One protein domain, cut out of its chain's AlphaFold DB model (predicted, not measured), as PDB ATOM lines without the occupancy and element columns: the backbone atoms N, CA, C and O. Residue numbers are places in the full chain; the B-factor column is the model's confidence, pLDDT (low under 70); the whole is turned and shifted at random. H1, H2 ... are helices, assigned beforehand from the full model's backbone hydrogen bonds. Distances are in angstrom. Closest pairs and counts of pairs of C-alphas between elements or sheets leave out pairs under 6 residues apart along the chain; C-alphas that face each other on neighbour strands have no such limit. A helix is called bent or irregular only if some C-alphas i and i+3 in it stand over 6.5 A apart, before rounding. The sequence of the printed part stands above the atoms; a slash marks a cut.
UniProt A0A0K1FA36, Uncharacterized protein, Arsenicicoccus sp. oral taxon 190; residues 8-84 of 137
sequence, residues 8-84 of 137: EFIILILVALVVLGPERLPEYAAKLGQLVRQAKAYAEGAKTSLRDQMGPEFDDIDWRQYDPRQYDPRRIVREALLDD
ATOM      1  N   GLU A   8      12.675   4.947  22.702       91.50
ATOM      2  CA  GLU A   8      11.871   5.896  21.922       91.50
ATOM      3  C   GLU A   8      10.573   5.251  21.420       91.50
ATOM      4  O   GLU A   8       9.518   5.881  21.432       91.50
ATOM      5  N   PHE A   9      10.608   3.955  21.093       94.44
ATOM      6  CA  PHE A   9       9.402   3.200  20.753       94.44
ATOM      7  C   PHE A   9       8.391   3.144  21.912       94.44
ATOM      8  O   PHE A   9       7.192   3.312  21.693       94.44
ATOM      9  N   ILE A  10       8.858   2.975  23.155       95.25
ATOM     10  CA  ILE A  10       7.981   3.009  24.339       95.25
ATOM     11  C   ILE A  10       7.346   4.392  24.508       95.25
ATOM     12  O   ILE A  10       6.149   4.481  24.788       95.25
ATOM     13  N   ILE A  11       8.112   5.468  24.301       95.50
ATOM     14  CA  ILE A  11       7.584   6.838  24.353       95.50
ATOM     15  C   ILE A  11       6.490   7.027  23.296       95.50
ATOM     16  O   ILE A  11       5.433   7.568  23.611       95.50
ATOM     17  N   LEU A  12       6.690   6.530  22.072       94.00
ATOM     18  CA  LEU A  12       5.675   6.595  21.017       94.00
ATOM     19  C   LEU A  12       4.395   5.841  21.390       94.00
ATOM     20  O   LEU A  12       3.302   6.363  21.171       94.00
ATOM     21  N   ILE A  13       4.508   4.653  21.990       93.94
ATOM     22  CA  ILE A  13       3.341   3.913  22.493       93.94
ATOM     23  C   ILE A  13       2.619   4.723  23.568       93.94
ATOM     24  O   ILE A  13       1.395   4.828  23.530       93.94
ATOM     25  N   LEU A  14       3.353   5.316  24.509       95.25
ATOM     26  CA  LEU A  14       2.755   6.111  25.575       95.25
ATOM     27  C   LEU A  14       2.012   7.330  25.013       95.25
ATOM     28  O   LEU A  14       0.870   7.579  25.391       95.25
ATOM     29  N   VAL A  15       2.620   8.046  24.065       95.62
ATOM     30  CA  VAL A  15       1.980   9.171  23.369       95.62
ATOM     31  C   VAL A  15       0.729   8.705  22.626       95.62
ATOM     32  O   VAL A  15      -0.322   9.330  22.755       95.62
ATOM     33  N   ALA A  16       0.795   7.586  21.900       94.00
ATOM     34  CA  ALA A  16      -0.357   7.029  21.196       94.00
ATOM     35  C   ALA A  16      -1.501   6.658  22.155       94.00
ATOM     36  O   ALA A  16      -2.659   6.961  21.871       94.00
ATOM     37  N   LEU A  17      -1.186   6.059  23.309       94.50
ATOM     38  CA  LEU A  17      -2.162   5.733  24.351       94.50
ATOM     39  C   LEU A  17      -2.814   6.984  24.943       94.50
ATOM     40  O   LEU A  17      -4.012   6.966  25.201       94.50
ATOM     41  N   VAL A  18      -2.062   8.068  25.146       95.38
ATOM     42  CA  VAL A  18      -2.607   9.325  25.682       95.38
ATOM     43  C   VAL A  18      -3.491  10.032  24.657       95.38
ATOM     44  O   VAL A  18      -4.587  10.468  24.995       95.38
ATOM     45  N   VAL A  19      -3.039  10.133  23.405       94.25
ATOM     46  CA  VAL A  19      -3.759  10.852  22.341       94.25
ATOM     47  C   VAL A  19      -5.041  10.123  21.943       94.25
ATOM     48  O   VAL A  19      -6.082  10.753  21.773       94.25
ATOM     49  N   LEU A  20      -4.974   8.801  21.785       91.81
ATOM     50  CA  LEU A  20      -6.115   7.996  21.349       91.81
ATOM     51  C   LEU A  20      -6.997   7.539  22.521       91.81
ATOM     52  O   LEU A  20      -8.191   7.298  22.344       91.81
ATOM     53  N   GLY A  21      -6.411   7.430  23.712       93.62
ATOM     54  CA  GLY A  21      -7.014   6.858  24.910       93.62
ATOM     55  C   GLY A  21      -6.749   5.345  25.022       93.62
ATOM     56  O   GLY A  21      -6.992   4.608  24.058       93.62
ATOM     57  N   PRO A  22      -6.318   4.837  26.196       91.69
ATOM     58  CA  PRO A  22      -6.006   3.416  26.385       91.69
ATOM     59  C   PRO A  22      -7.232   2.510  26.211       91.69
ATOM     60  O   PRO A  22      -7.103   1.392  25.729       91.69
ATOM     61  N   GLU A  23      -8.423   3.020  26.523       92.94
ATOM     62  CA  GLU A  23      -9.694   2.304  26.363       92.94
ATOM     63  C   GLU A  23     -10.101   2.127  24.890       92.94
ATOM     64  O   GLU A  23     -10.762   1.156  24.529       92.94
ATOM     65  N   ARG A  24      -9.704   3.054  24.006       92.75
ATOM     66  CA  ARG A  24     -10.150   3.074  22.599       92.75
ATOM     67  C   ARG A  24      -9.211   2.320  21.664       92.75
ATOM     68  O   ARG A  24      -9.650   1.778  20.652       92.75
ATOM     69  N   LEU A  25      -7.925   2.253  22.004       92.81
ATOM     70  CA  LEU A  25      -6.912   1.521  21.244       92.81
ATOM     71  C   LEU A  25      -7.293   0.044  20.979       92.81
ATOM     72  O   LEU A  25      -7.255  -0.357  19.813       92.81
ATOM     73  N   PRO A  26      -7.727  -0.766  21.972       91.31
ATOM     74  CA  PRO A  26      -8.131  -2.152  21.719       91.31
ATOM     75  C   PRO A  26      -9.372  -2.246  20.822       91.31
ATOM     76  O   PRO A  26      -9.448  -3.139  19.978       91.31
ATOM     77  N   GLU A  27     -10.312  -1.305  20.942       94.06
ATOM     78  CA  GLU A  27     -11.502  -1.242  20.089       94.06
ATOM     79  C   GLU A  27     -11.115  -1.007  18.616       94.06
ATOM     80  O   GLU A  27     -11.586  -1.709  17.717       94.06
ATOM     81  N   TYR A  28     -10.212  -0.057  18.354       94.00
ATOM     82  CA  TYR A  28      -9.718   0.213  17.002       94.00
ATOM     83  C   TYR A  28      -8.836  -0.912  16.457       94.00
ATOM     84  O   TYR A  28      -8.968  -1.271  15.286       94.00
ATOM     85  N   ALA A  29      -7.984  -1.510  17.292       94.62
ATOM     86  CA  ALA A  29      -7.179  -2.664  16.910       94.62
ATOM     87  C   ALA A  29      -8.062  -3.859  16.515       94.62
ATOM     88  O   ALA A  29      -7.792  -4.515  15.511       94.62
ATOM     89  N   ALA A  30      -9.157  -4.100  17.243       95.88
ATOM     90  CA  ALA A  30     -10.132  -5.129  16.896       95.88
ATOM     91  C   ALA A  30     -10.813  -4.842  15.545       95.88
ATOM     92  O   ALA A  30     -10.900  -5.738  14.705       95.88
ATOM     93  N   LYS A  31     -11.227  -3.590  15.293       96.06
ATOM     94  CA  LYS A  31     -11.815  -3.172  14.005       96.06
ATOM     95  C   LYS A  31     -10.838  -3.355  12.844       96.06
ATOM     96  O   LYS A  31     -11.212  -3.908  11.810       96.06
ATOM     97  N   LEU A  32      -9.581  -2.950  13.024       96.62
ATOM     98  CA  LEU A  32      -8.529  -3.160  12.031       96.62
ATOM     99  C   LEU A  32      -8.278  -4.653  11.798       96.62
ATOM    100  O   LEU A  32      -8.218  -5.092  10.655       96.62
ATOM    101  N   GLY A  33      -8.193  -5.454  12.862       96.88
ATOM    102  CA  GLY A  33      -8.026  -6.902  12.759       96.88
ATOM    103  C   GLY A  33      -9.176  -7.570  12.003       96.88
ATOM    104  O   GLY A  33      -8.949  -8.440  11.160       96.88
ATOM    105  N   GLN A  34     -10.409  -7.124  12.240       97.31
ATOM    106  CA  GLN A  34     -11.579  -7.596  11.510       97.31
ATOM    107  C   GLN A  34     -11.521  -7.211  10.027       97.31
ATOM    108  O   GLN A  34     -11.764  -8.071   9.181       97.31
ATOM    109  N   LEU A  35     -11.128  -5.973   9.702       97.69
ATOM    110  CA  LEU A  35     -10.904  -5.534   8.319       97.69
ATOM    111  C   LEU A  35      -9.825  -6.366   7.624       97.69
ATOM    112  O   LEU A  35     -10.041  -6.846   6.517       97.69
ATOM    113  N   VAL A  36      -8.690  -6.601   8.285       97.38
ATOM    114  CA  VAL A  36      -7.600  -7.425   7.745       97.38
ATOM    115  C   VAL A  36      -8.071  -8.856   7.498       97.38
ATOM    116  O   VAL A  36      -7.778  -9.433   6.452       97.38
ATOM    117  N   ARG A  37      -8.842  -9.439   8.422       96.44
ATOM    118  CA  ARG A  37      -9.389 -10.792   8.255       96.44
ATOM    119  C   ARG A  37     -10.370 -10.871   7.087       96.44
ATOM    120  O   ARG A  37     -10.327 -11.841   6.338       96.44
ATOM    121  N   GLN A  38     -11.223  -9.863   6.925       96.50
ATOM    122  CA  GLN A  38     -12.139  -9.767   5.788       96.50
ATOM    123  C   GLN A  38     -11.367  -9.612   4.479       96.50
ATOM    124  O   GLN A  38     -11.596 -10.382   3.553       96.50
ATOM    125  N   ALA A  39     -10.400  -8.694   4.417       96.75
ATOM    126  CA  ALA A  39      -9.544  -8.502   3.251       96.75
ATOM    127  C   ALA A  39      -8.805  -9.793   2.867       96.75
ATOM    128  O   ALA A  39      -8.774 -10.158   1.694       96.75
ATOM    129  N   LYS A  40      -8.285 -10.538   3.853       94.38
ATOM    130  CA  LYS A  40      -7.669 -11.853   3.635       94.38
ATOM    131  C   LYS A  40      -8.662 -12.865   3.063       94.38
ATOM    132  O   LYS A  40      -8.323 -13.548   2.104       94.38
ATOM    133  N   ALA A  41      -9.874 -12.941   3.611       94.62
ATOM    134  CA  ALA A  41     -10.913 -13.843   3.112       94.62
ATOM    135  C   ALA A  41     -11.323 -13.508   1.666       94.62
ATOM    136  O   ALA A  41     -11.472 -14.412   0.848       94.62
ATOM    137  N   TYR A  42     -11.438 -12.220   1.326       94.19
ATOM    138  CA  TYR A  42     -11.693 -11.780  -0.048       94.19
ATOM    139  C   TYR A  42     -10.540 -12.133  -0.993       94.19
ATOM    140  O   TYR A  42     -10.785 -12.636  -2.087       94.19
ATOM    141  N   ALA A  43      -9.290 -11.920  -0.569       92.69
ATOM    142  CA  ALA A  43      -8.113 -12.280  -1.356       92.69
ATOM    143  C   ALA A  43      -8.020 -13.798  -1.597       92.69
ATOM    144  O   ALA A  43      -7.725 -14.229  -2.710       92.69
ATOM    145  N   GLU A  44      -8.314 -14.615  -0.581       89.94
ATOM    146  CA  GLU A  44      -8.374 -16.076  -0.702       89.94
ATOM    147  C   GLU A  44      -9.504 -16.523  -1.638       89.94
ATOM    148  O   GLU A  44      -9.271 -17.360  -2.506       89.94
ATOM    149  N   GLY A  45     -10.696 -15.926  -1.530       89.12
ATOM    150  CA  GLY A  45     -11.818 -16.202  -2.430       89.12
ATOM    151  C   GLY A  45     -11.492 -15.876  -3.888       89.12
ATOM    152  O   GLY A  45     -11.661 -16.726  -4.758       89.12
ATOM    153  N   ALA A  46     -10.931 -14.690  -4.149       87.75
ATOM    154  CA  ALA A  46     -10.493 -14.291  -5.485       87.75
ATOM    155  C   ALA A  46      -9.407 -15.230  -6.038       87.75
ATOM    156  O   ALA A  46      -9.466 -15.628  -7.199       87.75
ATOM    157  N   LYS A  47      -8.450 -15.644  -5.196       81.50
ATOM    158  CA  LYS A  47      -7.403 -16.613  -5.551       81.50
ATOM    159  C   LYS A  47      -7.970 -17.995  -5.898       81.50
ATOM    160  O   LYS A  47      -7.379 -18.684  -6.733       81.50
ATOM    161  N   THR A  48      -9.063 -18.415  -5.264       83.56
ATOM    162  CA  THR A  48      -9.776 -19.661  -5.592       83.56
ATOM    163  C   THR A  48     -10.524 -19.517  -6.914       83.56
ATOM    164  O   THR A  48     -10.299 -20.310  -7.819       83.56
ATOM    165  N   SER A  49     -11.300 -18.444  -7.097       81.06
ATOM    166  CA  SER A  49     -12.051 -18.203  -8.339       81.06
ATOM    167  C   SER A  49     -11.161 -18.051  -9.573       81.06
ATOM    168  O   SER A  49     -11.552 -18.463 -10.662       81.06
ATOM    169  N   LEU A  50      -9.973 -17.461  -9.423       76.75
ATOM    170  CA  LEU A  50      -8.986 -17.376 -10.500       76.75
ATOM    171  C   LEU A  50      -8.352 -18.742 -10.815       76.75
ATOM    172  O   LEU A  50      -8.094 -19.030 -11.980       76.75
ATOM    173  N   ARG A  51      -8.138 -19.590  -9.802       76.62
ATOM    174  CA  ARG A  51      -7.614 -20.957  -9.972       76.62
ATOM    175  C   ARG A  51      -8.604 -21.863 -10.688       76.62
ATOM    176  O   ARG A  51      -8.206 -22.611 -11.572       76.62
ATOM    177  N   ASP A  52      -9.879 -21.748 -10.332       76.50
ATOM    178  CA  ASP A  52     -10.958 -22.535 -10.929       76.50
ATOM    179  C   ASP A  52     -11.201 -22.159 -12.400       76.50
ATOM    180  O   ASP A  52     -11.576 -23.013 -13.197       76.50
ATOM    181  N   GLN A  53     -10.969 -20.893 -12.775       71.94
ATOM    182  CA  GLN A  53     -11.215 -20.396 -14.136       71.94
ATOM    183  C   GLN A  53     -10.019 -20.526 -15.087       71.94
ATOM    184  O   GLN A  53     -10.233 -20.716 -16.280       71.94
ATOM    185  N   MET A  54      -8.777 -20.418 -14.603       64.88
ATOM    186  CA  MET A  54      -7.587 -20.514 -15.464       64.88
ATOM    187  C   MET A  54      -7.027 -21.937 -15.589       64.88
ATOM    188  O   MET A  54      -6.219 -22.193 -16.477       64.88
ATOM    189  N   GLY A  55      -7.462 -22.886 -14.751       62.06
ATOM    190  CA  GLY A  55      -6.896 -24.235 -14.772       62.06
ATOM    191  C   GLY A  55      -5.380 -24.229 -14.484       62.06
ATOM    192  O   GLY A  55      -4.871 -23.260 -13.920       62.06
ATOM    193  N   PRO A  56      -4.639 -25.301 -14.820       57.56
ATOM    194  CA  PRO A  56      -3.240 -25.505 -14.410       57.56
ATOM    195  C   PRO A  56      -2.237 -24.413 -14.841       57.56
ATOM    196  O   PRO A  56      -1.132 -24.395 -14.316       57.56
ATOM    197  N   GLU A  57      -2.613 -23.446 -15.685       55.31
ATOM    198  CA  GLU A  57      -1.783 -22.263 -15.994       55.31
ATOM    199  C   GLU A  57      -1.666 -21.270 -14.813       55.31
ATOM    200  O   GLU A  57      -0.880 -20.326 -14.846       55.31
ATOM    201  N   PHE A  58      -2.410 -21.491 -13.721       54.22
ATOM    202  CA  PHE A  58      -2.247 -20.765 -12.456       54.22
ATOM    203  C   PHE A  58      -1.049 -21.257 -11.615       54.22
ATOM    204  O   PHE A  58      -0.683 -20.598 -10.637       54.22
ATOM    205  N   ASP A  59      -0.471 -22.416 -11.951       56.34
ATOM    206  CA  ASP A  59       0.629 -23.048 -11.204       56.34
ATOM    207  C   ASP A  59       2.011 -22.475 -11.584       56.34
ATOM    208  O   ASP A  59       2.924 -22.498 -10.762       56.34
ATOM    209  N   ASP A  60       2.141 -21.866 -12.772       55.31
ATOM    210  CA  ASP A  60       3.379 -21.213 -13.244       55.31
ATOM    211  C   ASP A  60       3.581 -19.796 -12.679       55.31
ATOM    212  O   ASP A  60       4.675 -19.229 -12.754       55.31
ATOM    213  N   ILE A  61       2.544 -19.201 -12.078       54.00
ATOM    214  CA  ILE A  61       2.702 -17.948 -11.346       54.00
ATOM    215  C   ILE A  61       3.220 -18.302  -9.958       54.00
ATOM    216  O   ILE A  61       2.492 -18.763  -9.078       54.00
ATOM    217  N   ASP A  62       4.513 -18.078  -9.779       55.91
ATOM    218  CA  ASP A  62       5.255 -18.311  -8.554       55.91
ATOM    219  C   ASP A  62       4.705 -17.409  -7.423       55.91
ATOM    220  O   ASP A  62       5.151 -16.291  -7.186       55.91
ATOM    221  N   TRP A  63       3.637 -17.843  -6.750       53.12
ATOM    222  CA  TRP A  63       3.051 -17.145  -5.595       53.12
ATOM    223  C   TRP A  63       3.735 -17.546  -4.281       53.12
ATOM    224  O   TRP A  63       3.458 -16.953  -3.239       53.12
ATOM    225  N   ARG A  64       4.632 -18.543  -4.309       54.72
ATOM    226  CA  ARG A  64       5.397 -19.005  -3.137       54.72
ATOM    227  C   ARG A  64       6.420 -17.972  -2.672       54.72
ATOM    228  O   ARG A  64       6.684 -17.887  -1.478       54.72
ATOM    229  N   GLN A  65       6.917 -17.148  -3.591       55.09
ATOM    230  CA  GLN A  65       7.742 -15.967  -3.303       55.09
ATOM    231  C   GLN A  65       6.964 -14.823  -2.619       55.09
ATOM    232  O   GLN A  65       7.577 -13.979  -1.972       55.09
ATOM    233  N   TYR A  66       5.626 -14.814  -2.690       54.78
ATOM    234  CA  TYR A  66       4.766 -13.798  -2.063       54.78
ATOM    235  C   TYR A  66       3.965 -14.314  -0.858       54.78
ATOM    236  O   TYR A  66       3.153 -13.573  -0.305       54.78
ATOM    237  N   ASP A  67       4.172 -15.564  -0.430       56.50
ATOM    238  CA  ASP A  67       3.528 -16.124   0.759       56.50
ATOM    239  C   ASP A  67       4.212 -15.579   2.034       56.50
ATOM    240  O   ASP A  67       5.339 -15.981   2.346       56.50
ATOM    241  N   PRO A  68       3.557 -14.699   2.824       57.25
ATOM    242  CA  PRO A  68       4.169 -14.046   3.985       57.25
ATOM    243  C   PRO A  68       4.560 -15.021   5.102       57.25
ATOM    244  O   PRO A  68       5.259 -14.640   6.039       57.25
ATOM    245  N   ARG A  69       4.091 -16.276   5.042       57.44
ATOM    246  CA  ARG A  69       4.404 -17.326   6.022       57.44
ATOM    247  C   ARG A  69       5.571 -18.214   5.590       57.44
ATOM    248  O   ARG A  69       6.058 -18.981   6.414       57.44
ATOM    249  N   GLN A  70       6.017 -18.107   4.335       54.94
ATOM    250  CA  GLN A  70       7.190 -18.815   3.809       54.94
ATOM    251  C   GLN A  70       8.474 -17.972   3.822       54.94
ATOM    252  O   GLN A  70       9.528 -18.477   3.442       54.94
ATOM    253  N   TYR A  71       8.434 -16.755   4.383       50.44
ATOM    254  CA  TYR A  71       9.616 -16.119   4.975       50.44
ATOM    255  C   TYR A  71       9.989 -16.882   6.258       50.44
ATOM    256  O   TYR A  71       9.805 -16.402   7.374       50.44
ATOM    257  N   ASP A  72      10.397 -18.142   6.104       50.31
ATOM    258  CA  ASP A  72      10.774 -19.015   7.207       50.31
ATOM    259  C   ASP A  72      12.175 -18.588   7.677       50.31
ATOM    260  O   ASP A  72      13.169 -18.860   6.989       50.31
ATOM    261  N   PRO A  73      12.295 -17.898   8.830       58.72
ATOM    262  CA  PRO A  73      13.561 -17.325   9.292       58.72
ATOM    263  C   PRO A  73      14.638 -18.400   9.477       58.72
ATOM    264  O   PRO A  73      15.831 -18.110   9.431       58.72
ATOM    265  N   ARG A  74      14.230 -19.667   9.631       56.22
ATOM    266  CA  ARG A  74      15.142 -20.803   9.755       56.22
ATOM    267  C   ARG A  74      15.889 -21.108   8.459       56.22
ATOM    268  O   ARG A  74      16.998 -21.623   8.554       56.22
ATOM    269  N   ARG A  75      15.334 -20.811   7.273       60.34
ATOM    270  CA  ARG A  75      16.074 -20.975   6.005       60.34
ATOM    271  C   ARG A  75      17.149 -19.903   5.855       60.34
ATOM    272  O   ARG A  75      18.279 -20.257   5.565       60.34
ATOM    273  N   ILE A  76      16.835 -18.648   6.174       58.94
ATOM    274  CA  ILE A  76      17.786 -17.523   6.108       58.94
ATOM    275  C   ILE A  76      18.951 -17.727   7.093       58.94
ATOM    276  O   ILE A  76      20.106 -17.518   6.743       58.94
ATOM    277  N   VAL A  77      18.666 -18.208   8.309       62.22
ATOM    278  CA  VAL A  77      19.701 -18.506   9.318       62.22
ATOM    279  C   VAL A  77      20.544 -19.730   8.940       62.22
ATOM    280  O   VAL A  77      21.738 -19.753   9.219       62.22
ATOM    281  N   ARG A  78      19.956 -20.746   8.296       65.69
ATOM    282  CA  ARG A  78      20.711 -21.908   7.794       65.69
ATOM    283  C   ARG A  78      21.611 -21.540   6.622       65.69
ATOM    284  O   ARG A  78      22.737 -22.009   6.607       65.69
ATOM    285  N   GLU A  79      21.145 -20.700   5.704       60.44
ATOM    286  CA  GLU A  79      21.967 -20.162   4.614       60.44
ATOM    287  C   GLU A  79      23.168 -19.389   5.187       60.44
ATOM    288  O   GLU A  79      24.305 -19.661   4.825       60.44
ATOM    289  N   ALA A  80      22.938 -18.525   6.186       60.78
ATOM    290  CA  ALA A  80      24.000 -17.747   6.830       60.78
ATOM    291  C   ALA A  80      24.996 -18.590   7.655       60.78
ATOM    292  O   ALA A  80      26.152 -18.209   7.785       60.78
ATOM    293  N   LEU A  81      24.566 -19.723   8.224       60.03
ATOM    294  CA  LEU A  81      25.436 -20.625   8.996       60.03
ATOM    295  C   LEU A  81      26.144 -21.682   8.134       60.03
ATOM    296  O   LEU A  81      27.153 -22.224   8.575       60.03
ATOM    297  N   LEU A  82      25.615 -22.016   6.951       58.16
ATOM    298  CA  LEU A  82      26.284 -22.919   6.008       58.16
ATOM    299  C   LEU A  82      27.297 -22.187   5.116       58.16
ATOM    300  O   LEU A  82      28.240 -22.832   4.667       58.16
ATOM    301  N   ASP A  83      27.125 -20.880   4.885       55.81
ATOM    302  CA  ASP A  83      28.041 -20.059   4.073       55.81
ATOM    303  C   ASP A  83      29.194 -19.431   4.893       55.81
ATOM    304  O   ASP A  83      30.216 -19.042   4.332       55.81
ATOM    305  N   ASP A  84      29.100 -19.388   6.233       56.69
ATOM    306  CA  ASP A  84      30.173 -18.875   7.108       56.69
ATOM    307  C   ASP A  84      30.987 -19.991   7.786       56.69
ATOM    308  O   ASP A  84      30.907 -20.231   8.992       56.69
TER     309      ASP A  84
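This is residues 8 to 84 of the 137 residues of an uncharacterized protein of Arsenicicoccus sp. oral taxon 190 (UniProt A0A0K1FA36). The model is a flat, open U: the long helix H2 makes the base, H1 meets it at a corner at one end, and from the other end a long link, residues 59 to 72, leads back inward to H3. H1 and H3 stand on the same side of this base, with an empty space between them, and no helix touches another. The printed part has 77 residues with three named helices, in the order H1, H2, H3 along the chain, and no named strand; the class is all helix. It is extended, with a radius of gyration of the C-alphas of 20.1 A, and spans 53 by 45 by 12 A.

H1 is residues 8 to 20, 18.1 A from first to last C-alpha, and begins with C-alpha 8 at (11.871, 5.896, 21.922). H2 is residues 24 to 58, the longest helix with 35 residues, and measures 43.1 A; its C-alpha 24 is at (-10.150, 3.074, 22.599). H2 is irregular: C-alphas 53 and 56 are 9.5 A apart. H3 is residues 73 to 83, 15.6 A long, and ends with C-alpha 83 at (28.041, -20.059, 4.073).

H1 and H2 are close but not clearly touching, with 1 pair of C-alphas within 8 A. Their closest C-alphas, those of Leu 17 and Leu 25, are 7.1 A apart. Their lines stand about perpendicular, at 76 degrees, and their centres are 30.1 A apart. H2 has a kink of 76 degrees near residue 52. H2 and H3 are apart, though they follow each other in the chain. H1 and H3 are apart too. In H1 and H3 every O i to N i+4 pair is within hydrogen-bond range; in H2 it is 28 of 31 pairs.

The two C-alphas farthest apart, those of Val 18 and Pro 56, are 53.1 A from each other, and the first and last printed C-alphas, of Glu 8 and Asp 84, are 34.2 A apart. The link from H1 to H2 is tight, with 3 residues, and the link from H2 to H3 is long, with 14 residues. Residues 29 to 46 of H2 stand free, and so do residues 60 to 84, of which 73 to 83 belong to H3. The printed part has no cut. The mean pLDDT of the printed part is 77.9; residues 54 to 84 are under 70, and the mean is 94 in H1, 86 in H2 and 60 in H3.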